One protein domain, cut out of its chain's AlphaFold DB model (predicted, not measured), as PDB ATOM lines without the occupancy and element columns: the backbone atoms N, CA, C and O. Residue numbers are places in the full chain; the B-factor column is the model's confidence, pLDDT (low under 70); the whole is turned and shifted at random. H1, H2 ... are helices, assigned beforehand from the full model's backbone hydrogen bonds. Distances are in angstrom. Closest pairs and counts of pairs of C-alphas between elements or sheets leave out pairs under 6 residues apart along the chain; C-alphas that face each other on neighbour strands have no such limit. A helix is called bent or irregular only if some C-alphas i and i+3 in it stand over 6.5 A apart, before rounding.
ATOM      1  N   GLY A   2      20.585  58.049  13.316       78.56
ATOM      2  CA  GLY A   2      20.473  56.940  14.287       78.56
ATOM      3  C   GLY A   2      19.517  55.813  13.858       78.56
ATOM      4  O   GLY A   2      19.776  54.642  14.118       78.56
ATOM      5  N   GLU A   3      18.446  56.152  13.142       84.69
ATOM      6  CA  GLU A   3      17.480  55.185  12.606       84.69
ATOM      7  C   GLU A   3      18.044  54.368  11.431       84.69
ATOM      8  O   GLU A   3      17.900  53.149  11.408       84.69
ATOM      9  N   THR A   4      18.813  55.004  10.543       87.00
ATOM     10  CA  THR A   4      19.618  54.362   9.487       87.00
ATOM     11  C   THR A   4      20.554  53.299  10.065       87.00
ATOM     12  O   THR A   4      20.568  52.164   9.603       87.00
ATOM     13  N   TRP A   5      21.293  53.626  11.130       89.62
ATOM     14  CA  TRP A   5      22.181  52.669  11.801       89.62
ATOM     15  C   TRP A   5      21.416  51.479  12.384       89.62
ATOM     16  O   TRP A   5      21.802  50.332  12.163       89.62
ATOM     17  N   LYS A   6      20.301  51.727  13.083       89.94
ATOM     18  CA  LYS A   6      19.454  50.660  13.645       89.94
ATOM     19  C   LYS A   6      18.892  49.747  12.556       89.94
ATOM     20  O   LYS A   6      18.937  48.527  12.703       89.94
ATOM     21  N   ASN A   7      18.404  50.324  11.462       90.62
ATOM     22  CA  ASN A   7      17.840  49.579  10.339       90.62
ATOM     23  C   ASN A   7      18.911  48.750   9.623       90.62
ATOM     24  O   ASN A   7      18.694  47.565   9.373       90.62
ATOM     25  N   GLY A   8      20.088  49.334   9.383       89.81
ATOM     26  CA  GLY A   8      21.233  48.648   8.787       89.81
ATOM     27  C   GLY A   8      21.730  47.482   9.641       89.81
ATOM     28  O   GLY A   8      21.890  46.374   9.134       89.81
ATOM     29  N   LEU A   9      21.886  47.686  10.954       93.06
ATOM     30  CA  LEU A   9      22.287  46.628  11.889       93.06
ATOM     31  C   LEU A   9      21.239  45.516  11.985       93.06
ATOM     32  O   LEU A   9      21.593  44.340  11.944       93.06
ATOM     33  N   LYS A  10      19.947  45.863  12.073       94.00
ATOM     34  CA  LYS A  10      18.853  44.882  12.109       94.00
ATOM     35  C   LYS A  10      18.811  44.049  10.828       94.00
ATOM     36  O   LYS A  10      18.662  42.830  10.897       94.00
ATOM     37  N   ALA A  11      18.973  44.690   9.672       91.12
ATOM     38  CA  ALA A  11      19.037  44.009   8.384       91.12
ATOM     39  C   ALA A  11      20.279  43.109   8.284       91.12
ATOM     40  O   ALA A  11      20.165  41.959   7.859       91.12
ATOM     41  N   GLY A  12      21.435  43.593   8.750       92.00
ATOM     42  CA  GLY A  12      22.670  42.822   8.871       92.00
ATOM     43  C   GLY A  12      22.483  41.563   9.714       92.00
ATOM     44  O   GLY A  12      22.703  40.463   9.218       92.00
ATOM     45  N   LEU A  13      21.985  41.696  10.949       94.75
ATOM     46  CA  LEU A  13      21.721  40.562  11.842       94.75
ATOM     47  C   LEU A  13      20.718  39.563  11.250       94.75
ATOM     48  O   LEU A  13      20.953  38.360  11.308       94.75
ATOM     49  N   SER A  14      19.615  40.040  10.667       93.75
ATOM     50  CA  SER A  14      18.609  39.172  10.040       93.75
ATOM     51  C   SER A  14      19.195  38.389   8.863       93.75
ATOM     52  O   SER A  14      18.886  37.208   8.680       93.75
ATOM     53  N   THR A  15      20.054  39.034   8.075       90.12
ATOM     54  CA  THR A  15      20.728  38.403   6.938       90.12
ATOM     55  C   THR A  15      21.714  37.361   7.444       90.12
ATOM     56  O   THR A  15      21.596  36.200   7.075       90.12
ATOM     57  N   THR A  16      22.593  37.719   8.382       92.81
ATOM     58  CA  THR A  16      23.502  36.780   9.053       92.81
ATOM     59  C   THR A  16      22.761  35.584   9.646       92.81
ATOM     60  O   THR A  16      23.210  34.458   9.486       92.81
ATOM     61  N   TRP A  17      21.610  35.790  10.288       94.69
ATOM     62  CA  TRP A  17      20.801  34.702  10.843       94.69
ATOM     63  C   TRP A  17      20.269  33.761   9.760       94.69
ATOM     64  O   TRP A  17      20.306  32.540   9.904       94.69
ATOM     65  N   THR A  18      19.800  34.327   8.650       90.38
ATOM     66  CA  THR A  18      19.308  33.558   7.500       90.38
ATOM     67  C   THR A  18      20.438  32.758   6.856       90.38
ATOM     68  O   THR A  18      20.278  31.571   6.587       90.38
ATOM     69  N   LEU A  19      21.600  33.387   6.673       89.38
ATOM     70  CA  LEU A  19      22.791  32.759   6.110       89.38
ATOM     71  C   LEU A  19      23.358  31.695   7.040       89.38
ATOM     72  O   LEU A  19      23.665  30.597   6.588       89.38
ATOM     73  N   GLY A  20      23.399  31.960   8.342       91.25
ATOM     74  CA  GLY A  20      23.841  31.010   9.355       91.25
ATOM     75  C   GLY A  20      23.029  29.719   9.349       91.25
ATOM     76  O   GLY A  20      23.614  28.643   9.417       91.25
ATOM     77  N   LYS A  21      21.703  29.794   9.158       91.88
ATOM     78  CA  LYS A  21      20.843  28.601   9.037       91.88
ATOM     79  C   LYS A  21      21.176  27.709   7.843       91.88
ATOM     80  O   LYS A  21      20.845  26.532   7.884       91.88
ATOM     81  N   VAL A  22      21.780  28.255   6.791       89.12
ATOM     82  CA  VAL A  22      22.184  27.491   5.601       89.12
ATOM     83  C   VAL A  22      23.638  27.049   5.722       89.12
ATOM     84  O   VAL A  22      23.942  25.877   5.529       89.12
ATOM     85  N   ILE A  23      24.532  27.964   6.089       87.06
ATOM     86  CA  ILE A  23      25.976  27.723   6.152       87.06
ATOM     87  C   ILE A  23      26.305  26.688   7.219       87.06
ATOM     88  O   ILE A  23      27.040  25.748   6.946       87.06
ATOM     89  N   PHE A  24      25.723  26.815   8.411       90.50
ATOM     90  CA  PHE A  24      26.027  25.935   9.534       90.50
ATOM     91  C   PHE A  24      25.782  24.442   9.227       90.50
ATOM     92  O   PHE A  24      26.727  23.659   9.350       90.50
ATOM     93  N   PRO A  25      24.580  24.007   8.787       90.50
ATOM     94  CA  PRO A  25      24.356  22.599   8.470       90.50
ATOM     95  C   PRO A  25      25.156  22.139   7.250       90.50
ATOM     96  O   PRO A  25      25.631  21.006   7.243       90.50
ATOM     97  N   VAL A  26      25.344  22.997   6.239       88.94
ATOM     98  CA  VAL A  26      26.127  22.642   5.047       88.94
ATOM     99  C   VAL A  26      27.593  22.405   5.411       88.94
ATOM    100  O   VAL A  26      28.146  21.389   5.006       88.94
ATOM    101  N   THR A  27      28.211  23.267   6.220       87.31
ATOM    102  CA  THR A  27      29.601  23.096   6.674       87.31
ATOM    103  C   THR A  27      29.784  21.815   7.480       87.31
ATOM    104  O   THR A  27      30.743  21.079   7.240       87.31
ATOM    105  N   ILE A  28      28.859  21.504   8.395       87.81
ATOM    106  CA  ILE A  28      28.908  20.249   9.159       87.81
ATOM    107  C   ILE A  28      28.786  19.048   8.219       87.81
ATOM    108  O   ILE A  28      29.601  18.128   8.287       87.81
ATOM    109  N   LEU A  29      27.806  19.072   7.313       88.12
ATOM    110  CA  LEU A  29      27.565  17.986   6.370       88.12
ATOM    111  C   LEU A  29      28.778  17.756   5.462       88.12
ATOM    112  O   LEU A  29      29.239  16.627   5.345       88.12
ATOM    113  N   VAL A  30      29.324  18.815   4.860       85.62
ATOM    114  CA  VAL A  30      30.493  18.731   3.973       85.62
ATOM    115  C   VAL A  30      31.720  18.222   4.733       85.62
ATOM    116  O   VAL A  30      32.402  17.336   4.226       85.62
ATOM    117  N   SER A  31      31.960  18.701   5.960       83.00
ATOM    118  CA  SER A  31      33.096  18.260   6.789       83.00
ATOM    119  C   SER A  31      33.026  16.766   7.121       83.00
ATOM    120  O   SER A  31      34.024  16.057   7.004       83.00
ATOM    121  N   ILE A  32      31.843  16.270   7.501       81.94
ATOM    122  CA  ILE A  32      31.640  14.849   7.820       81.94
ATOM    123  C   ILE A  32      31.731  13.993   6.552       81.94
ATOM    124  O   ILE A  32      32.399  12.957   6.553       81.94
ATOM    125  N   LEU A  33      31.088  14.420   5.459       80.00
ATOM    126  CA  LEU A  33      31.069  13.669   4.202       80.00
ATOM    127  C   LEU A  33      32.477  13.452   3.641       80.00
ATOM    128  O   LEU A  33      32.789  12.336   3.226       80.00
ATOM    129  N   GLN A  34      33.313  14.492   3.675       73.75
ATOM    130  CA  GLN A  34      34.711  14.458   3.246       73.75
ATOM    131  C   GLN A  34      35.549  13.438   4.032       73.75
ATOM    132  O   GLN A  34      36.321  12.689   3.442       73.75
ATOM    133  N   GLN A  35      35.373  13.357   5.353       71.19
ATOM    134  CA  GLN A  35      36.247  12.545   6.205       71.19
ATOM    135  C   GLN A  35      35.805  11.086   6.378       71.19
ATOM    136  O   GLN A  35      36.618  10.259   6.781       71.19
ATOM    137  N   HIS A  36      34.531  10.755   6.150       62.88
ATOM    138  CA  HIS A  36      33.983   9.431   6.497       62.88
ATOM    139  C   HIS A  36      33.388   8.641   5.331       62.88
ATOM    140  O   HIS A  36      33.009   7.487   5.530       62.88
ATOM    141  N   THR A  37      33.292   9.208   4.124       70.50
ATOM    142  CA  THR A  37      32.545   8.556   3.039       70.50
ATOM    143  C   THR A  37      33.467   8.113   1.897       70.50
ATOM    144  O   THR A  37      33.809   8.937   1.048       70.50
ATOM    145  N   PRO A  38      33.799   6.808   1.775       69.75
ATOM    146  CA  PRO A  38      34.547   6.267   0.631       69.75
ATOM    147  C   PRO A  38      33.898   6.601  -0.721       69.75
ATOM    148  O   PRO A  38      34.582   6.817  -1.718       69.75
ATOM    149  N   VAL A  39      32.565   6.712  -0.727       74.81
ATOM    150  CA  VAL A  39      31.758   7.095  -1.894       74.81
ATOM    151  C   VAL A  39      32.146   8.476  -2.427       74.81
ATOM    152  O   VAL A  39      32.157   8.670  -3.639       74.81
ATOM    153  N   MET A  40      32.512   9.423  -1.553       74.00
ATOM    154  CA  MET A  40      32.936  10.755  -1.989       74.00
ATOM    155  C   MET A  40      34.232  10.670  -2.802       74.00
ATOM    156  O   MET A  40      34.327  11.289  -3.856       74.00
ATOM    157  N   GLY A  41      35.181   9.823  -2.388       78.81
ATOM    158  CA  GLY A  41      36.403   9.561  -3.150       78.81
ATOM    159  C   GLY A  41      36.123   9.025  -4.558       78.81
ATOM    160  O   GLY A  41      36.732   9.486  -5.522       78.81
ATOM    161  N   TRP A  42      35.155   8.114  -4.707       82.25
ATOM    162  CA  TRP A  42      34.750   7.599  -6.023       82.25
ATOM    163  C   TRP A  42      34.102   8.669  -6.901       82.25
ATOM    164  O   TRP A  42      34.441   8.784  -8.079       82.25
ATOM    165  N   ILE A  43      33.205   9.477  -6.331       81.62
ATOM    166  CA  ILE A  43      32.549  10.582  -7.043       81.62
ATOM    167  C   ILE A  43      33.590  11.607  -7.501       81.62
ATOM    168  O   ILE A  43      33.596  11.994  -8.667       81.62
ATOM    169  N   ILE A  44      34.504  12.000  -6.609       83.62
ATOM    170  CA  ILE A  44      35.600  12.928  -6.903       83.62
ATOM    171  C   ILE A  44      36.455  12.381  -8.045       83.62
ATOM    172  O   ILE A  44      36.714  13.108  -8.997       83.62
ATOM    173  N   GLN A  45      36.864  11.108  -8.001       84.25
ATOM    174  CA  GLN A  45      37.673  10.499  -9.065       84.25
ATOM    175  C   GLN A  45      36.946  10.457 -10.412       84.25
ATOM    176  O   GLN A  45      37.562  10.733 -11.440       84.25
ATOM    177  N   PHE A  46      35.646  10.159 -10.407       88.31
ATOM    178  CA  PHE A  46      34.827  10.131 -11.617       88.31
ATOM    179  C   PHE A  46      34.622  11.526 -12.226       88.31
ATOM    180  O   PHE A  46      34.652  11.686 -13.445       88.31
ATOM    181  N   ILE A  47      34.437  12.548 -11.386       88.00
ATOM    182  CA  ILE A  47      34.181  13.932 -11.809       88.00
ATOM    183  C   ILE A  47      35.480  14.683 -12.149       88.00
ATOM    184  O   ILE A  47      35.472  15.586 -12.986       88.00
ATOM    185  N   ARG A  48      36.617  14.285 -11.565       89.62
ATOM    186  CA  ARG A  48      37.938  14.896 -11.780       89.62
ATOM    187  C   ARG A  48      38.300  15.172 -13.247       89.62
ATOM    188  O   ARG A  48      38.747  16.289 -13.497       89.62
ATOM    189  N   PRO A  49      38.132  14.256 -14.225       88.88
ATOM    190  CA  PRO A  49      38.463  14.560 -15.620       88.88
ATOM    191  C   PRO A  49      37.619  15.700 -16.202       88.88
ATOM    192  O   PRO A  49      38.135  16.499 -16.975       88.88
ATOM    193  N   PHE A  50      36.351  15.824 -15.797       90.06
ATOM    194  CA  PHE A  50      35.491  16.928 -16.226       90.06
ATOM    195  C   PHE A  50      35.909  18.248 -15.574       90.06
ATOM    196  O   PHE A  50      35.985  19.268 -16.251       90.06
ATOM    197  N   MET A  51      36.235  18.226 -14.280       92.44
ATOM    198  CA  MET A  51      36.696  19.415 -13.552       92.44
ATOM    199  C   MET A  51      38.069  19.896 -14.032       92.44
ATOM    200  O   MET A  51      38.306  21.100 -14.114       92.44
ATOM    201  N   GLY A  52      38.938  18.969 -14.442       89.19
ATOM    202  CA  GLY A  52      40.258  19.277 -14.987       89.19
ATOM    203  C   GLY A  52      40.214  20.145 -16.246       89.19
ATOM    204  O   GLY A  52      41.105  20.967 -16.430       89.19
ATOM    205  N   VAL A  53      39.153  20.053 -17.061       91.56
ATOM    206  CA  VAL A  53      38.944  20.944 -18.225       91.56
ATOM    207  C   VAL A  53      38.845  22.411 -17.798       91.56
ATOM    208  O   VAL A  53      39.296  23.306 -18.511       91.56
ATOM    209  N   PHE A  54      38.276  22.654 -16.620       92.12
ATOM    210  CA  PHE A  54      38.104  23.983 -16.041       92.12
ATOM    211  C   PHE A  54      39.270  24.392 -15.140       92.12
ATOM    212  O   PHE A  54      39.214  25.462 -14.545       92.12
ATOM    213  N   GLY A  55      40.303  23.556 -14.996       88.94
ATOM    214  CA  GLY A  55      41.385  23.810 -14.049       88.94
ATOM    215  C   GLY A  55      40.992  23.659 -12.587       88.94
ATOM    216  O   GLY A  55      41.584  24.323 -11.742       88.94
ATOM    217  N   LEU A  56      39.972  22.853 -12.306       92.88
ATOM    218  CA  LEU A  56      39.422  22.651 -10.975       92.88
ATOM    219  C   LEU A  56      39.748  21.246 -10.451       92.88
ATOM    220  O   LEU A  56      39.766  20.270 -11.211       92.88
ATOM    221  N   SER A  57      39.955  21.126  -9.140       92.00
ATOM    222  CA  SER A  57      40.056  19.834  -8.468       92.00
ATOM    223  C   SER A  57      38.705  19.105  -8.465       92.00
ATOM    224  O   SER A  57      37.640  19.687  -8.684       92.00
ATOM    225  N   GLY A  58      38.716  17.798  -8.199       88.88
ATOM    226  CA  GLY A  58      37.462  17.050  -8.062       88.88
ATOM    227  C   GLY A  58      36.635  17.493  -6.843       88.88
ATOM    228  O   GLY A  58      35.414  17.364  -6.863       88.88
ATOM    229  N   GLU A  59      37.265  18.072  -5.817       88.44
ATOM    230  CA  GLU A  59      36.580  18.596  -4.627       88.44
ATOM    231  C   GLU A  59      35.805  19.887  -4.911       88.44
ATOM    232  O   GLU A  59      34.722  20.092  -4.358       88.44
ATOM    233  N   ALA A  60      36.288  20.712  -5.847       93.00
ATOM    234  CA  ALA A  60      35.601  21.918  -6.312       93.00
ATOM    235  C   ALA A  60      34.219  21.634  -6.938       93.00
ATOM    236  O   ALA A  60      33.381  22.535  -7.044       93.00
ATOM    237  N   ALA A  61      33.924  20.378  -7.293       91.94
ATOM    238  CA  ALA A  61      32.591  19.973  -7.726       91.94
ATOM    239  C   ALA A  61      31.537  20.142  -6.615       91.94
ATOM    240  O   ALA A  61      30.382  20.447  -6.913       91.94
ATOM    241  N   ILE A  62      31.922  19.989  -5.341       91.31
ATOM    242  CA  ILE A  62      31.002  20.078  -4.198       91.31
ATOM    243  C   ILE A  62      30.392  21.493  -4.106       91.31
ATOM    244  O   ILE A  62      29.161  21.602  -4.163       91.31
ATOM    245  N   PRO A  63      31.182  22.589  -4.040       93.62
ATOM    246  CA  PRO A  63      30.642  23.941  -4.121       93.62
ATOM    247  C   PRO A  63      29.805  24.219  -5.361       93.62
ATOM    248  O   PRO A  63      28.768  24.876  -5.259       93.62
ATOM    249  N   LEU A  64      30.245  23.732  -6.526       93.81
ATOM    250  CA  LEU A  64      29.568  23.997  -7.790       93.81
ATOM    251  C   LEU A  64      28.157  23.394  -7.783       93.81
ATOM    252  O   LEU A  64      27.191  24.090  -8.096       93.81
ATOM    253  N   VAL A  65      28.019  22.137  -7.353       92.00
ATOM    254  CA  VAL A  65      26.725  21.448  -7.246       92.00
ATOM    255  C   VAL A  65      25.842  22.108  -6.188       92.00
ATOM    256  O   VAL A  65      24.696  22.445  -6.483       92.00
ATOM    257  N   LEU A  66      26.356  22.358  -4.981       91.88
ATOM    258  CA  LEU A  66      25.569  22.977  -3.908       91.88
ATOM    259  C   LEU A  66      25.100  24.393  -4.282       91.88
ATOM    260  O   LEU A  66      23.944  24.743  -4.039       91.88
ATOM    261  N   GLY A  67      25.959  25.178  -4.935       93.25
ATOM    262  CA  GLY A  67      25.643  26.513  -5.439       93.25
ATOM    263  C   GLY A  67      24.566  26.526  -6.530       93.25
ATOM    264  O   GLY A  67      23.707  27.411  -6.556       93.25
ATOM    265  N   ASN A  68      24.592  25.534  -7.422       92.56
ATOM    266  CA  ASN A  68      23.640  25.396  -8.525       92.56
ATOM    267  C   ASN A  68      22.292  24.803  -8.084       92.56
ATOM    268  O   ASN A  68      21.252  25.220  -8.595       92.56
ATOM    269  N   MET A  69      22.306  23.831  -7.167       88.00
ATOM    270  CA  MET A  69      21.111  23.078  -6.775       88.00
ATOM    271  C   MET A  69      20.373  23.670  -5.575       88.00
ATOM    272  O   MET A  69      19.148  23.607  -5.543       88.00
ATOM    273  N   LEU A  70      21.096  24.213  -4.588       89.06
ATOM    274  CA  LEU A  70      20.489  24.754  -3.371       89.06
ATOM    275  C   LEU A  70      20.415  26.279  -3.418       89.06
ATOM    276  O   LEU A  70      19.326  26.842  -3.436       89.06
ATOM    277  N   ASN A  71      21.570  26.945  -3.370       89.94
ATOM    278  CA  ASN A  71      21.734  28.391  -3.520       89.94
ATOM    279  C   ASN A  71      23.218  28.765  -3.386       89.94
ATOM    280  O   ASN A  71      24.033  27.992  -2.880       89.94
ATOM    281  N   LEU A  72      23.550  30.004  -3.759       91.00
ATOM    282  CA  LEU A  72      24.907  30.539  -3.666       91.00
ATOM    283  C   LEU A  72      25.493  30.459  -2.243       91.00
ATOM    284  O   LEU A  72      26.688  30.227  -2.096       91.00
ATOM    285  N   TYR A  73      24.674  30.585  -1.194       89.94
ATOM    286  CA  TYR A  73      25.150  30.537   0.194       89.94
ATOM    287  C   TYR A  73      25.619  29.144   0.614       89.94
ATOM    288  O   TYR A  73      26.619  29.030   1.316       89.94
ATOM    289  N   ALA A  74      24.949  28.088   0.146       90.94
ATOM    290  CA  ALA A  74      25.418  26.716   0.309       90.94
ATOM    291  C   ALA A  74      26.736  26.481  -0.450       90.94
ATOM    292  O   ALA A  74      27.639  25.832   0.075       90.94
ATOM    293  N   GLY A  75      26.877  27.063  -1.648       92.56
ATOM    294  CA  GLY A  75      28.141  27.062  -2.393       92.56
ATOM    295  C   GLY A  75      29.276  27.742  -1.621       92.56
ATOM    296  O   GLY A  75      30.340  27.155  -1.452       92.56
ATOM    297  N   ILE A  76      29.033  28.937  -1.071       89.81
ATOM    298  CA  ILE A  76      30.001  29.670  -0.238       89.81
ATOM    299  C   ILE A  76      30.371  28.860   1.010       89.81
ATOM    300  O   ILE A  76      31.550  28.744   1.328       89.81
ATOM    301  N   ALA A  77      29.390  28.264   1.692       88.88
ATOM    302  CA  ALA A  77      29.640  27.415   2.855       88.88
ATOM    303  C   ALA A  77      30.603  26.267   2.523       88.88
ATOM    304  O   ALA A  77      31.535  26.004   3.282       88.88
ATOM    305  N   ALA A  78      30.416  25.619   1.371       90.31
ATOM    306  CA  ALA A  78      31.304  24.566   0.904       90.31
ATOM    307  C   ALA A  78      32.709  25.096   0.569       90.31
ATOM    308  O   ALA A  78      33.682  24.506   1.025       90.31
ATOM    309  N   ILE A  79      32.830  26.230  -0.133       91.12
ATOM    310  CA  ILE A  79      34.131  26.866  -0.436       91.12
ATOM    311  C   ILE A  79      34.911  27.171   0.846       91.12
ATOM    312  O   ILE A  79      36.100  26.891   0.917       91.12
ATOM    313  N   LEU A  80      34.238  27.700   1.872       86.12
ATOM    314  CA  LEU A  80      34.854  28.023   3.164       86.12
ATOM    315  C   LEU A  80      35.232  26.785   3.989       86.12
ATOM    316  O   LEU A  80      36.005  26.891   4.937       86.12
ATOM    317  N   THR A  81      34.650  25.627   3.675       84.25
ATOM    318  CA  THR A  81      34.897  24.372   4.398       84.25
ATOM    319  C   THR A  81      36.068  23.593   3.796       84.25
ATOM    320  O   THR A  81      36.769  22.886   4.527       84.25
ATOM    321  N   LEU A  82      36.262  23.719   2.481       86.06
ATOM    322  CA  LEU A  82      37.266  23.007   1.695       86.06
ATOM    323  C   LEU A  82      38.572  23.799   1.580       86.06
ATOM    324  O   LEU A  82      38.582  25.030   1.576       86.06
ATOM    325  N   GLU A  83      39.680  23.081   1.451       86.50
ATOM    326  CA  GLU A  83      41.007  23.661   1.226       86.50
ATOM    327  C   GLU A  83      41.273  23.732  -0.277       86.50
ATOM    328  O   GLU A  83      41.867  22.841  -0.872       86.50
ATOM    329  N   LEU A  84      40.763  24.793  -0.902       89.94
ATOM    330  CA  LEU A  84      40.921  25.038  -2.334       89.94
ATOM    331  C   LEU A  84      41.988  26.115  -2.578       89.94
ATOM    332  O   LEU A  84      42.067  27.076  -1.804       89.94
ATOM    333  N   PRO A  85      42.788  26.013  -3.652       92.62
ATOM    334  CA  PRO A  85      43.722  27.067  -4.024       92.62
ATOM    335  C   PRO A  85      42.970  28.314  -4.504       92.62
ATOM    336  O   PRO A  85      41.847  28.236  -5.015       92.62
ATOM    337  N   VAL A  86      43.596  29.486  -4.371       93.06
ATOM    338  CA  VAL A  86      42.999  30.788  -4.740       93.06
ATOM    339  C   VAL A  86      42.467  30.786  -6.178       93.06
ATOM    340  O   VAL A  86      41.398  31.339  -6.446       93.06
ATOM    341  N   LYS A  87      43.178  30.130  -7.099       94.12
ATOM    342  CA  LYS A  87      42.779  29.980  -8.501       94.12
ATOM    343  C   LYS A  87      41.445  29.250  -8.642       94.12
ATOM    344  O   LYS A  87      40.564  29.726  -9.356       94.12
ATOM    345  N   GLU A  88      41.272  28.133  -7.942       94.94
ATOM    346  CA  GLU A  88      40.027  27.364  -7.984       94.94
ATOM    347  C   GLU A  88      38.864  28.152  -7.382       94.94
ATOM    348  O   GLU A  88      37.777  28.188  -7.956       94.94
ATOM    349  N   VAL A  89      39.100  28.855  -6.272       94.62
ATOM    350  CA  VAL A  89      38.096  29.721  -5.637       94.62
ATOM    351  C   VAL A  89      37.654  30.834  -6.581       94.62
ATOM    352  O   VAL A  89      36.463  31.125  -6.676       94.62
ATOM    353  N   PHE A  90      38.594  31.436  -7.310       95.19
ATOM    354  CA  PHE A  90      38.293  32.473  -8.287       95.19
ATOM    355  C   PHE A  90      37.453  31.934  -9.452       95.19
ATOM    356  O   PHE A  90      36.420  32.518  -9.784       95.19
ATOM    357  N   ILE A  91      37.838  30.789 -10.022       95.94
ATOM    358  CA  ILE A  91      37.074  30.130 -11.090       95.94
ATOM    359  C   ILE A  91      35.661  29.781 -10.596       95.94
ATOM    360  O   ILE A  91      34.683  30.120 -11.263       95.94
ATOM    361  N   LEU A  92      35.530  29.189  -9.405       96.12
ATOM    362  CA  LEU A  92      34.234  28.875  -8.798       96.12
ATOM    363  C   LEU A  92      33.375  30.123  -8.579       96.12
ATOM    364  O   LEU A  92      32.179  30.092  -8.873       96.12
ATOM    365  N   ALA A  93      33.960  31.220  -8.095       95.06
ATOM    366  CA  ALA A  93      33.247  32.475  -7.877       95.06
ATOM    367  C   ALA A  93      32.670  33.032  -9.188       95.06
ATOM    368  O   ALA A  93      31.500  33.423  -9.230       95.06
ATOM    369  N   VAL A  94      33.455  33.018 -10.269       96.19
ATOM    370  CA  VAL A  94      33.008  33.487 -11.589       96.19
ATOM    371  C   VAL A  94      31.960  32.547 -12.186       96.19
ATOM    372  O   VAL A  94      30.906  33.008 -12.629       96.19
ATOM    373  N   MET A  95      32.180  31.231 -12.136       96.31
ATOM    374  CA  MET A  95      31.206  30.250 -12.619       96.31
ATOM    375  C   MET A  95      29.863  30.396 -11.899       96.31
ATOM    376  O   MET A  95      28.823  30.513 -12.548       96.31
ATOM    377  N   LEU A  96      29.868  30.426 -10.563       95.44
ATOM    378  CA  LEU A  96      28.654  30.555  -9.757       95.44
ATOM    379  C   LEU A  96      27.978  31.920  -9.936       95.44
ATOM    380  O   LEU A  96      26.752  31.993  -9.864       95.44
ATOM    381  N   SER A  97      28.724  32.984 -10.246       94.31
ATOM    382  CA  SER A  97      28.128  34.270 -10.626       94.31
ATOM    383  C   SER A  97      27.170  34.104 -11.813       94.31
ATOM    384  O   SER A  97      26.020  34.541 -11.741       94.31
ATOM    385  N   PHE A  98      27.577  33.355 -12.845       94.69
ATOM    386  CA  PHE A  98      26.734  33.089 -14.012       94.69
ATOM    387  C   PHE A  98      25.669  32.017 -13.776       94.69
ATOM    388  O   PHE A  98      24.532  32.187 -14.223       94.69
ATOM    389  N   CYS A  99      25.992  30.920 -13.086       93.12
ATOM    390  CA  CYS A  99      25.136  29.728 -13.029       93.12
ATOM    391  C   CYS A  99      24.586  29.359 -11.639       93.12
ATOM    392  O   CYS A  99      24.047  28.280 -11.482       93.12
ATOM    393  N   HIS A 100      24.623  30.206 -10.609       93.69
ATOM    394  CA  HIS A 100      23.989  29.820  -9.338       93.69
ATOM    395  C   HIS A 100      22.474  29.573  -9.483       93.69
ATOM    396  O   HIS A 100      21.779  30.229 -10.264       93.69
ATOM    397  N   ASN A 101      21.947  28.645  -8.683       91.50
ATOM    398  CA  ASN A 101      20.510  28.422  -8.547       91.50
ATOM    399  C   ASN A 101      19.761  28.123  -9.875       91.50
ATOM    400  O   ASN A 101      18.632  28.583 -10.070       91.50
ATOM    401  N   LEU A 102      20.386  27.378 -10.806       88.75
ATOM    402  CA  LEU A 102      19.855  27.130 -12.161       88.75
ATOM    403  C   LEU A 102      18.407  26.632 -12.158       88.75
ATOM    404  O   LEU A 102      17.632  27.042 -13.018       88.75
ATOM    405  N   ILE A 103      18.032  25.770 -11.209       86.94
ATOM    406  CA  ILE A 103      16.690  25.172 -11.151       86.94
ATOM    407  C   ILE A 103      15.629  26.234 -10.860       86.94
ATOM    408  O   ILE A 103      14.617  26.319 -11.563       86.94
ATOM    409  N   ILE A 104      15.857  27.051  -9.833       88.94
ATOM    410  CA  ILE A 104      14.886  28.054  -9.390       88.94
ATOM    411  C   ILE A 104      14.768  29.152 -10.446       88.94
ATOM    412  O   ILE A 104      13.659  29.476 -10.861       88.94
ATOM    413  N   GLU A 105      15.895  29.645 -10.956       87.88
ATOM    414  CA  GLU A 105      15.922  30.674 -12.000       87.88
ATOM    415  C   GLU A 105      15.262  30.201 -13.300       87.88
ATOM    416  O   GLU A 105      14.476  30.926 -13.904       87.88
ATOM    417  N   SER A 106      15.497  28.948 -13.703       88.25
ATOM    418  CA  SER A 106      14.828  28.361 -14.872       88.25
ATOM    419  C   SER A 106      13.319  28.260 -14.677       88.25
ATOM    420  O   SER A 106      12.552  28.504 -15.607       88.25
ATOM    421  N   THR A 107      12.878  27.932 -13.461       88.69
ATOM    422  CA  THR A 107      11.452  27.851 -13.122       88.69
ATOM    423  C   THR A 107      10.797  29.230 -13.138       88.69
ATOM    424  O   THR A 107       9.686  29.381 -13.646       88.69
ATOM    425  N   VAL A 108      11.473  30.251 -12.604       90.25
ATOM    426  CA  VAL A 108      10.999  31.642 -12.648       90.25
ATOM    427  C   VAL A 108      10.929  32.127 -14.095       90.25
ATOM    428  O   VAL A 108       9.887  32.624 -14.515       90.25
ATOM    429  N   ALA A 109      11.972  31.895 -14.889       89.19
ATOM    430  CA  ALA A 109      12.001  32.261 -16.300       89.19
ATOM    431  C   ALA A 109      10.877  31.601 -17.115       89.19
ATOM    432  O   ALA A 109      10.234  32.267 -17.927       89.19
ATOM    433  N   ALA A 110      10.594  30.319 -16.859       91.00
ATOM    434  CA  ALA A 110       9.482  29.610 -17.489       91.00
ATOM    435  C   ALA A 110       8.132  30.285 -17.197       91.00
ATOM    436  O   ALA A 110       7.309  30.435 -18.096       91.00
ATOM    437  N   LYS A 111       7.915  30.738 -15.953       91.00
ATOM    438  CA  LYS A 111       6.680  31.432 -15.546       91.00
ATOM    439  C   LYS A 111       6.498  32.792 -16.219       91.00
ATOM    440  O   LYS A 111       5.365  33.230 -16.377       91.00
ATOM    441  N   VAL A 112       7.590  33.439 -16.620       89.69
ATOM    442  CA  VAL A 112       7.584  34.734 -17.322       89.69
ATOM    443  C   VAL A 112       7.551  34.546 -18.853       89.69
ATOM    444  O   VAL A 112       7.563  35.510 -19.607       89.69
ATOM    445  N   GLY A 113       7.457  33.301 -19.342       88.69
ATOM    446  CA  GLY A 113       7.328  32.991 -20.772       88.69
ATOM    447  C   GLY A 113       8.651  32.976 -21.543       88.69
ATOM    448  O   GLY A 113       8.649  32.897 -22.773       88.69
ATOM    449  N   LEU A 114       9.791  33.020 -20.849       89.88
ATOM    450  CA  LEU A 114      11.103  32.933 -21.482       89.88
ATOM    451  C   LEU A 114      11.436  31.485 -21.858       89.88
ATOM    452  O   LEU A 114      11.082  30.523 -21.169       89.88
ATOM    453  N   ARG A 115      12.185  31.315 -22.951       91.31
ATOM    454  CA  ARG A 115      12.676  30.000 -23.382       91.31
ATOM    455  C   ARG A 115      13.774  29.519 -22.434       91.31
ATOM    456  O   ARG A 115      14.931  29.910 -22.581       91.31
ATOM    457  N   VAL A 116      13.420  28.628 -21.508       90.62
ATOM    458  CA  VAL A 116      14.332  28.055 -20.497       90.62
ATOM    459  C   VAL A 116      15.630  27.534 -21.113       90.62
ATOM    460  O   VAL A 116      16.709  27.815 -20.601       90.62
ATOM    461  N   SER A 117      15.545  26.840 -22.251       91.75
ATOM    462  CA  SER A 117      16.717  26.307 -22.951       91.75
ATOM    463  C   SER A 117      17.715  27.393 -23.355       91.75
ATOM    464  O   SER A 117      18.916  27.166 -23.263       91.75
ATOM    465  N   VAL A 118      17.239  28.573 -23.763       90.56
ATOM    466  CA  VAL A 118      18.104  29.696 -24.156       90.56
ATOM    467  C   VAL A 118      18.826  30.256 -22.933       90.56
ATOM    468  O   VAL A 118      20.036  30.444 -22.974       90.56
ATOM    469  N   ILE A 119      18.112  30.456 -21.824       90.75
ATOM    470  CA  ILE A 119      18.703  30.978 -20.583       90.75
ATOM    471  C   ILE A 119      19.728  30.001 -20.016       90.75
ATOM    472  O   ILE A 119      20.836  30.406 -19.675       90.75
ATOM    473  N   LEU A 120      19.383  28.713 -19.950       92.19
ATOM    474  CA  LEU A 120      20.311  27.678 -19.506       92.19
ATOM    475  C   LEU A 120      21.558  27.644 -20.388       92.19
ATOM    476  O   LEU A 120      22.668  27.646 -19.862       92.19
ATOM    477  N   LEU A 121      21.382  27.673 -21.711       93.81
ATOM    478  CA  LEU A 121      22.496  27.662 -22.651       93.81
ATOM    479  C   LEU A 121      23.410  28.866 -22.436       93.81
ATOM    480  O   LEU A 121      24.615  28.676 -22.303       93.81
ATOM    481  N   VAL A 122      22.865  30.080 -22.346       93.44
ATOM    482  CA  VAL A 122      23.668  31.294 -22.141       93.44
ATOM    483  C   VAL A 122      24.417  31.231 -20.810       93.44
ATOM    484  O   VAL A 122      25.630  31.420 -20.785       93.44
ATOM    485  N   ARG A 123      23.734  30.906 -19.708       94.19
ATOM    486  CA  ARG A 123      24.341  30.885 -18.367       94.19
ATOM    487  C   ARG A 123      25.435  29.830 -18.238       94.19
ATOM    488  O   ARG A 123      26.511  30.128 -17.725       94.19
ATOM    489  N   ILE A 124      25.173  28.615 -18.721       94.38
ATOM    490  CA  ILE A 124      26.146  27.518 -18.676       94.38
ATOM    491  C   ILE A 124      27.319  27.822 -19.607       94.38
ATOM    492  O   ILE A 124      28.463  27.647 -19.201       94.38
ATOM    493  N   SER A 125      27.065  28.340 -20.813       95.12
ATOM    494  CA  SER A 125      28.135  28.697 -21.752       95.12
ATOM    495  C   SER A 125      29.032  29.793 -21.185       95.12
ATOM    496  O   SER A 125      30.249  29.656 -21.236       95.12
ATOM    497  N   LEU A 126      28.465  30.845 -20.584       95.81
ATOM    498  CA  LEU A 126      29.247  31.903 -19.939       95.81
ATOM    499  C   LEU A 126      30.085  31.364 -18.775       95.81
ATOM    500  O   LEU A 126      31.266  31.693 -18.680       95.81
ATOM    501  N   ALA A 127      29.519  30.497 -17.930       95.56
ATOM    502  CA  ALA A 127      30.261  29.857 -16.843       95.56
ATOM    503  C   ALA A 127      31.417  28.986 -17.369       95.56
ATOM    504  O   ALA A 127      32.545  29.109 -16.904       95.56
ATOM    505  N   VAL A 128      31.159  28.147 -18.374       95.62
ATOM    506  CA  VAL A 128      32.150  27.251 -18.995       95.62
ATOM    507  C   VAL A 128      33.267  28.038 -19.679       95.62
ATOM    508  O   VAL A 128      34.443  27.785 -19.428       95.62
ATOM    509  N   ILE A 129      32.911  29.011 -20.520       96.50
ATOM    510  CA  ILE A 129      33.878  29.813 -21.276       96.50
ATOM    511  C   ILE A 129      34.733  30.636 -20.315       96.50
ATOM    512  O   ILE A 129      35.954  30.626 -20.442       96.50
ATOM    513  N   SER A 130      34.123  31.311 -19.336       95.81
ATOM    514  CA  SER A 130      34.877  32.106 -18.360       95.81
ATOM    515  C   SER A 130      35.837  31.250 -17.537       95.81
ATOM    516  O   SER A 130      36.987  31.647 -17.364       95.81
ATOM    517  N   ALA A 131      35.424  30.054 -17.110       95.88
ATOM    518  CA  ALA A 131      36.295  29.127 -16.395       95.88
ATOM    519  C   ALA A 131      37.509  28.701 -17.229       95.88
ATOM    520  O   ALA A 131      38.638  28.789 -16.753       95.88
ATOM    521  N   ILE A 132      37.293  28.306 -18.489       95.62
ATOM    522  CA  ILE A 132      38.375  27.911 -19.402       95.62
ATOM    523  C   ILE A 132      39.321  29.089 -19.659       95.62
ATOM    524  O   ILE A 132      40.538  28.936 -19.578       95.62
ATOM    525  N   VAL A 133      38.776  30.277 -19.934       96.19
ATOM    526  CA  VAL A 133      39.577  31.485 -20.173       96.19
ATOM    527  C   VAL A 133      40.433  31.811 -18.952       96.19
ATOM    528  O   VAL A 133      41.633  32.025 -19.100       96.19
ATOM    529  N   ILE A 134      39.858  31.799 -17.748       95.12
ATOM    530  CA  ILE A 134      40.611  32.044 -16.513       95.12
ATOM    531  C   ILE A 134      41.678  30.967 -16.322       95.12
ATOM    532  O   ILE A 134      42.825  31.304 -16.052       95.12
ATOM    533  N   HIS A 135      41.344  29.689 -16.502       94.88
ATOM    534  CA  HIS A 135      42.300  28.598 -16.331       94.88
ATOM    535  C   HIS A 135      43.537  28.743 -17.232       94.88
ATOM    536  O   HIS A 135      44.654  28.508 -16.759       94.88
ATOM    537  N   LEU A 136      43.336  29.150 -18.492       93.19
ATOM    538  CA  LEU A 136      44.391  29.293 -19.499       93.19
ATOM    539  C   LEU A 136      45.188  30.597 -19.364       93.19
ATOM    540  O   LEU A 136      46.408  30.587 -19.516       93.19
ATOM    541  N   VAL A 137      44.509  31.718 -19.108       94.69
ATOM    542  CA  VAL A 137      45.136  33.051 -19.070       94.69
ATOM    543  C   VAL A 137      45.773  33.327 -17.708       94.69
ATOM    544  O   VAL A 137      46.820  33.970 -17.634       94.69
ATOM    545  N   TRP A 138      45.171  32.841 -16.621       91.69
ATOM    546  CA  TRP A 138      45.642  33.081 -15.263       91.69
ATOM    547  C   TRP A 138      46.449  31.893 -14.732       91.69
ATOM    548  O   TRP A 138      45.913  30.839 -14.383       91.69
ATOM    549  N   GLN A 139      47.766  32.076 -14.633       85.31
ATOM    550  CA  GLN A 139      48.700  31.053 -14.143       85.31
ATOM    551  C   GLN A 139      49.081  31.210 -12.660       85.31
ATOM    552  O   GLN A 139      49.877  30.429 -12.153       85.31
ATOM    553  N   GLY A 140      48.537  32.208 -11.956       86.81
ATOM    554  CA  GLY A 140      48.788  32.418 -10.526       86.81
ATOM    555  C   GLY A 140      47.735  31.770  -9.621       86.81
ATOM    556  O   GLY A 140      46.702  31.297 -10.089       86.81
ATOM    557  N   GLY A 141      47.945  31.844  -8.305       85.19
ATOM    558  CA  GLY A 141      46.933  31.459  -7.310       85.19
ATOM    559  C   GLY A 141      46.905  29.974  -6.941       85.19
ATOM    560  O   GLY A 141      45.866  29.500  -6.496       85.19
ATOM    561  N   GLU A 142      48.017  29.260  -7.109       87.62
ATOM    562  CA  GLU A 142      48.182  27.870  -6.642       87.62
ATOM    563  C   GLU A 142      48.290  27.768  -5.106       87.62
ATOM    564  O   GLU A 142      48.148  26.693  -4.534       87.62
ATOM    565  N   GLU A 143      48.509  28.897  -4.426       88.38
ATOM    566  CA  GLU A 143      48.525  28.969  -2.964       88.38
ATOM    567  C   GLU A 143      47.148  28.630  -2.369       88.38
ATOM    568  O   GLU A 143      46.118  29.015  -2.944       88.38
ATOM    569  N   PRO A 144      47.097  27.968  -1.197       86.06
ATOM    570  CA  PRO A 144      45.841  27.668  -0.520       86.06
ATOM    571  C   PRO A 144      45.102  28.966  -0.178       86.06
ATOM    572  O   PRO A 144      45.682  29.913   0.363       86.06
ATOM    573  N   ALA A 145      43.806  29.023  -0.488       86.31
ATOM    574  CA  ALA A 145      43.005  30.204  -0.211       86.31
ATOM    575  C   ALA A 145      42.868  30.430   1.298       86.31
ATOM    576  O   ALA A 145      42.436  29.554   2.049       86.31
ATOM    577  N   GLN A 146      43.220  31.637   1.740       81.81
ATOM    578  CA  GLN A 146      43.121  32.031   3.139       81.81
ATOM    579  C   GLN A 146      41.868  32.876   3.360       81.81
ATOM    580  O   GLN A 146      41.707  33.958   2.797       81.81
ATOM    581  N   TYR A 147      40.991  32.398   4.234       78.75
ATOM    582  CA  TYR A 147      39.729  33.030   4.585       78.75
ATOM    583  C   TYR A 147      39.806  33.611   5.996       78.75
ATOM    584  O   TYR A 147      38.967  33.297   6.831       78.75
ATOM    585  N   GLY A 148      40.807  34.442   6.294       73.19
ATOM    586  CA  GLY A 148      40.900  35.157   7.573       73.19
ATOM    587  C   GLY A 148      40.849  34.244   8.809       73.19
ATOM    588  O   GLY A 148      41.710  33.389   8.993       73.19
ATOM    589  N   LEU A 149      39.837  34.434   9.667       66.56
ATOM    590  CA  LEU A 149      39.698  33.743  10.960       66.56
ATOM    591  C   LEU A 149      39.427  32.233  10.825       66.56
ATOM    592  O   LEU A 149      39.657  31.484  11.773       66.56
ATOM    593  N   LEU A 150      38.950  31.780   9.663       65.50
ATOM    594  CA  LEU A 150      38.621  30.376   9.397       65.50
ATOM    595  C   LEU A 150      39.849  29.501   9.147       65.50
ATOM    596  O   LEU A 150      39.897  28.362   9.608       65.50
ATOM    597  N   THR A 151      40.858  30.038   8.464       58.88
ATOM    598  CA  THR A 151      42.062  29.284   8.082       58.88
ATOM    599  C   THR A 151      42.903  28.892   9.296       58.88
ATOM    600  O   THR A 151      43.521  27.832   9.310       58.88
ATOM    601  N   ALA A 152      42.841  29.669  10.382       54.72
ATOM    602  CA  ALA A 152      43.479  29.316  11.650       54.72
ATOM    603  C   ALA A 152      42.875  28.058  12.310       54.72
ATOM    604  O   ALA A 152      43.565  27.366  13.053       54.72
ATOM    605  N   ALA A 153      41.606  27.735  12.029       55.16
ATOM    606  CA  ALA A 153      40.941  26.540  12.552       55.16
ATOM    607  C   ALA A 153      41.172  25.285  11.688       55.16
ATOM    608  O   ALA A 153      40.839  24.187  12.122       55.16
ATOM    609  N   GLN A 154      41.725  25.425  10.477       56.00
ATOM    610  CA  GLN A 154      42.065  24.308   9.583       56.00
ATOM    611  C   GLN A 154      43.398  23.631   9.942       56.00
ATOM    612  O   GLN A 154      43.569  22.455   9.654       56.00
ATOM    613  N   ALA A 155      44.302  24.324  10.643       51.38
ATOM    614  CA  ALA A 155      45.646  23.832  10.967       51.38
ATOM    615  C   ALA A 155      45.720  22.819  12.132       51.38
ATOM    616  O   ALA A 155      46.817  22.436  12.536       51.38
ATOM    617  N   ALA A 156      44.589  22.409  12.714       52.03
ATOM    618  CA  ALA A 156      44.582  21.412  13.780       52.03
ATOM    619  C   ALA A 156      44.637  20.001  13.173       52.03
ATOM    620  O   ALA A 156      43.732  19.618  12.431       52.03
ATOM    621  N   ASP A 157      45.699  19.259  13.507       52.06
ATOM    622  CA  ASP A 157      45.958  17.874  13.098       52.06
ATOM    623  C   ASP A 157      44.686  17.018  13.035       52.06
ATOM    624  O   ASP A 157      43.840  17.052  13.937       52.06
ATOM    625  N   VAL A 158      44.584  16.210  11.973       57.53
ATOM    626  CA  VAL A 158      43.509  15.238  11.739       57.53
ATOM    627  C   VAL A 158      43.503  14.216  12.877       57.53
ATOM    628  O   VAL A 158      44.131  13.160  12.815       57.53
ATOM    629  N   ALA A 159      42.799  14.537  13.955       54.69
ATOM    630  CA  ALA A 159      42.621  13.626  15.064       54.69
ATOM    631  C   ALA A 159      41.658  12.511  14.636       54.69
ATOM    632  O   ALA A 159      40.497  12.747  14.310       54.69
ATOM    633  N   SER A 160      42.136  11.271  14.699       65.00
ATOM    634  CA  SER A 160      41.451  10.023  14.330       65.00
ATOM    635  C   SER A 160      40.221   9.663  15.186       65.00
ATOM    636  O   SER A 160      39.681   8.565  15.071       65.00
ATOM    637  N   SER A 161      39.758  10.569  16.049       78.25
ATOM    638  CA  SER A 161      38.611  10.365  16.938       78.25
ATOM    639  C   SER A 161      37.365  11.078  16.419       78.25
ATOM    640  O   SER A 161      37.389  12.285  16.187       78.25
ATOM    641  N   TRP A 162      36.238  10.360  16.348       75.19
ATOM    642  CA  TRP A 162      34.928  10.892  15.932       75.19
ATOM    643  C   TRP A 162      34.533  12.185  16.669       75.19
ATOM    644  O   TRP A 162      33.971  13.105  16.079       75.19
ATOM    645  N   TYR A 163      34.872  12.272  17.957       80.94
ATOM    646  CA  TYR A 163      34.591  13.430  18.799       80.94
ATOM    647  C   TYR A 163      35.302  14.696  18.299       80.94
ATOM    648  O   TYR A 163      34.695  15.762  18.226       80.94
ATOM    649  N   MET A 164      36.569  14.571  17.896       80.44
ATOM    650  CA  MET A 164      37.365  15.696  17.404       80.44
ATOM    651  C   MET A 164      36.870  16.188  16.046       80.44
ATOM    652  O   MET A 164      36.850  17.388  15.808       80.44
ATOM    653  N   ILE A 165      36.402  15.278  15.188       77.69
ATOM    654  CA  ILE A 165      35.823  15.610  13.881       77.69
ATOM    655  C   ILE A 165      34.562  16.458  14.043       77.69
ATOM    656  O   ILE A 165      34.420  17.501  13.405       77.69
ATOM    657  N   VAL A 166      33.651  16.037  14.925       83.44
ATOM    658  CA  VAL A 166      32.410  16.776  15.190       83.44
ATOM    659  C   VAL A 166      32.711  18.139  15.808       83.44
ATOM    660  O   VAL A 166      32.122  19.138  15.398       83.44
ATOM    661  N   LEU A 167      33.649  18.200  16.757       85.25
ATOM    662  CA  LEU A 167      34.054  19.451  17.398       85.25
ATOM    663  C   LEU A 167      34.700  20.408  16.383       85.25
ATOM    664  O   LEU A 167      34.325  21.577  16.323       85.25
ATOM    665  N   LEU A 168      35.585  19.907  15.519       81.62
ATOM    666  CA  LEU A 168      36.212  20.682  14.449       81.62
ATOM    667  C   LEU A 168      35.176  21.200  13.443       81.62
ATOM    668  O   LEU A 168      35.200  22.376  13.084       81.62
ATOM    669  N   ALA A 169      34.237  20.354  13.013       83.38
ATOM    670  CA  ALA A 169      33.161  20.746  12.106       83.38
ATOM    671  C   ALA A 169      32.258  21.824  12.729       83.38
ATOM    672  O   ALA A 169      31.899  22.797  12.063       83.38
ATOM    673  N   LEU A 170      31.939  21.690  14.020       88.88
ATOM    674  CA  LEU A 170      31.188  22.686  14.779       88.88
ATOM    675  C   LEU A 170      31.955  24.010  14.869       88.88
ATOM    676  O   LEU A 170      31.385  25.070  14.608       88.88
ATOM    677  N   GLN A 171      33.246  23.961  15.198       85.81
ATOM    678  CA  GLN A 171      34.103  25.140  15.275       85.81
ATOM    679  C   GLN A 171      34.185  25.856  13.922       85.81
ATOM    680  O   GLN A 171      33.966  27.067  13.870       85.81
ATOM    681  N   LYS A 172      34.423  25.121  12.826       84.25
ATOM    682  CA  LYS A 172      34.421  25.665  11.457       84.25
ATOM    683  C   LYS A 172      33.086  26.328  11.120       84.25
ATOM    684  O   LYS A 172      33.071  27.451  10.624       84.25
ATOM    685  N   ALA A 173      31.968  25.675  11.437       87.56
ATOM    686  CA  ALA A 173      30.636  26.212  11.177       87.56
ATOM    687  C   ALA A 173      30.372  27.511  11.959       87.56
ATOM    688  O   ALA A 173      29.916  28.496  11.379       87.56
ATOM    689  N   VAL A 174      30.699  27.553  13.255       89.88
ATOM    690  CA  VAL A 174      30.515  28.751  14.093       89.88
ATOM    691  C   VAL A 174      31.405  29.898  13.618       89.88
ATOM    692  O   VAL A 174      30.905  31.002  13.395       89.88
ATOM    693  N   LEU A 175      32.702  29.649  13.424       87.88
ATOM    694  CA  LEU A 175      33.634  30.671  12.950       87.88
ATOM    695  C   LEU A 175      33.240  31.182  11.559       87.88
ATOM    696  O   LEU A 175      33.340  32.379  11.306       87.88
ATOM    697  N   GLY A 176      32.730  30.309  10.687       85.75
ATOM    698  CA  GLY A 176      32.291  30.685   9.346       85.75
ATOM    699  C   GLY A 176      31.110  31.644   9.372       85.75
ATOM    700  O   GLY A 176      31.122  32.670   8.691       85.75
ATOM    701  N   VAL A 177      30.123  31.362  10.225       89.44
ATOM    702  CA  VAL A 177      28.976  32.253  10.428       89.44
ATOM    703  C   VAL A 177      29.406  33.583  11.049       89.44
ATOM    704  O   VAL A 177      28.939  34.630  10.604       89.44
ATOM    705  N   LEU A 178      30.312  33.572  12.032       90.38
ATOM    706  CA  LEU A 178      30.823  34.797  12.658       90.38
ATOM    707  C   LEU A 178      31.614  35.664  11.676       90.38
ATOM    708  O   LEU A 178      31.368  36.864  11.581       90.38
ATOM    709  N   GLN A 179      32.517  35.068  10.901       88.50
ATOM    710  CA  GLN A 179      33.282  35.788   9.890       88.50
ATOM    711  C   GLN A 179      32.373  36.399   8.824       88.50
ATOM    712  O   GLN A 179      32.539  37.561   8.452       88.50
ATOM    713  N   LEU A 180      31.381  35.643   8.357       87.81
ATOM    714  CA  LEU A 180      30.406  36.164   7.415       87.81
ATOM    715  C   LEU A 180      29.571  37.293   8.041       87.81
ATOM    716  O   LEU A 180      29.313  38.293   7.373       87.81
ATOM    717  N   ALA A 181      29.221  37.205   9.326       90.88
ATOM    718  CA  ALA A 181      28.559  38.291  10.045       90.88
ATOM    719  C   ALA A 181      29.396  39.579  10.043       90.88
ATOM    720  O   ALA A 181      28.856  40.659   9.794       90.88
ATOM    721  N   CYS A 182      30.707  39.461  10.271       90.44
ATOM    722  CA  CYS A 182      31.642  40.584  10.241       90.44
ATOM    723  C   CYS A 182      31.708  41.276   8.873       90.44
ATOM    724  O   CYS A 182      32.017  42.460   8.825       90.44
ATOM    725  N   ILE A 183      31.397  40.577   7.779       89.50
ATOM    726  CA  ILE A 183      31.360  41.152   6.425       89.50
ATOM    727  C   ILE A 183      29.964  41.706   6.104       89.50
ATOM    728  O   ILE A 183      29.821  42.833   5.628       89.50
ATOM    729  N   VAL A 184      28.914  40.935   6.389       90.75
ATOM    730  CA  VAL A 184      27.534  41.260   6.002       90.75
ATOM    731  C   VAL A 184      26.961  42.416   6.820       90.75
ATOM    732  O   VAL A 184      26.267  43.262   6.260       90.75
ATOM    733  N   ILE A 185      27.243  42.502   8.123       93.50
ATOM    734  CA  ILE A 185      26.680  43.565   8.969       93.50
ATOM    735  C   ILE A 185      27.168  44.956   8.522       93.50
ATOM    736  O   ILE A 185      26.311  45.808   8.270       93.50
ATOM    737  N   PRO A 186      28.482  45.214   8.347       93.25
ATOM    738  CA  PRO A 186      28.952  46.493   7.814       93.25
ATOM    739  C   PRO A 186      28.413  46.783   6.414       93.25
ATOM    740  O   PRO A 186      27.976  47.902   6.154       93.25
ATOM    741  N   LEU A 187      28.374  45.775   5.534       92.12
ATOM    742  CA  LEU A 187      27.837  45.929   4.184       92.12
ATOM    743  C   LEU A 187      26.374  46.397   4.209       92.12
ATOM    744  O   LEU A 187      26.018  47.347   3.518       92.12
TER     745      LEU A 187
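AT A GLANCE: This is residues 2 to 187 of the 215 residues of the protein "Gate domain-containing protein" of Bacillus safensis (UniProt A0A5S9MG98). Two long helices, H1 and H9, run side by side in opposite ways along one side of the domain, and a stack of helices, H4, then H3, H5 and H7, stands on this pair and crosses it at a slant, with H4 packed on H1. At the far side of the stack H6 and H7 form a helical hairpin; H2 leads from the end of H1 to the neighbourhood of H7, and short H8 packs on H9 on the side away from H1. The printed part has 186 residues with nine named helices, H1 to H9 in order along the chain, and no named strand; the class is all helix. It is compact, with a radius of gyration of the C-alphas of 17.9 A, and the C-alphas span 51 by 48 by 31 A along their three main axes.

IN THESE COORDINATES: The longest helix is H1, residues 2 to 36, which begins at C-alpha 2 at (20.473, 56.940, 14.287) and is 50.0 A long from first to last C-alpha, with a kink of 30 degrees near residue 20. It is neither bent nor irregular, but only just: C-alphas 22 and 25 are 6.1 A apart. H9, residues 162 to 187, is 37.6 A long and ends at C-alpha 187 at (27.837, 45.929, 4.184). H7, residues 116 to 137, is 31.2 A long and begins at C-alpha 116 at (14.332, 28.055, -20.497). H2, residues 38 to 53, is 24.3 A long, with a kink of 42 degrees near residue 47; it is irregular, only just, with C-alphas 46 and 49 at 7.0 A. H5 holds residues 86 to 99 and is 19.7 A long. The shorter helices are H3, residues 61 to 69, H4, residues 72 to 81, H6, residues 102 to 111, and H8, residues 148 to 153.

HOW THE PARTS SIT: H1 and H9 touch at a shallow tilt of 27 degrees, opposite ways, with the closest C-alphas those of Gly 12 and Ile 185, 4.1 A apart. With residues 19 to 31 alone H1 touches H4 at a steep tilt of 59 degrees, closest at the C-alphas of Ile 23 and Ala 77, 4.9 A. H3 and H4 form a hairpin at a shallow tilt of 20 degrees, with C-alphas 67 and 75 closest at 4.0 A. H3 is the hub, touching four helices. It touches H5 the same way at 20 degrees, a shallow tilt, with C-alphas 68 and 99 closest at 6.4 A. It touches H6 only at their ends, and it only just touches H2, with 3 pairs of C-alphas within 8 A, closest at Met 51 and Ala 61, 7.1 A. H5 and H7 touch, opposite ways at a shallow tilt of 18 degrees, with the C-alphas of Met 95 and Ala 127 closest at 4.3 A. H6 and H7 are a hairpin, closest at Ser 106 and Val 116, C-alphas 5.7 A apart; H8 and H9 are another, closest at Leu 150 and Leu 175, C-alphas 6.1 A apart. H1 and H7 are apart. Every O i to N i+4 pair is within hydrogen-bond range in H3, H4, H5, H6 and H7; the counts are 29 of 31 in H1, 9 of 12 in H2, 21 of 22 in H9 and 0 of 2 in H8, where 2 of 3 O i to N i+3 pairs are within range.

THE WHOLE: The C-alphas farthest apart are those of Gly 2 and Phe 46, 55.4 A. The printed part has no cut. No link is long; those from H2 to H3, H7 to H8 and H8 to H9 are short, and the others are tight. The mean pLDDT of the printed part is 86.9, and it is under 70 at residues 36, 38 and 149 to 160.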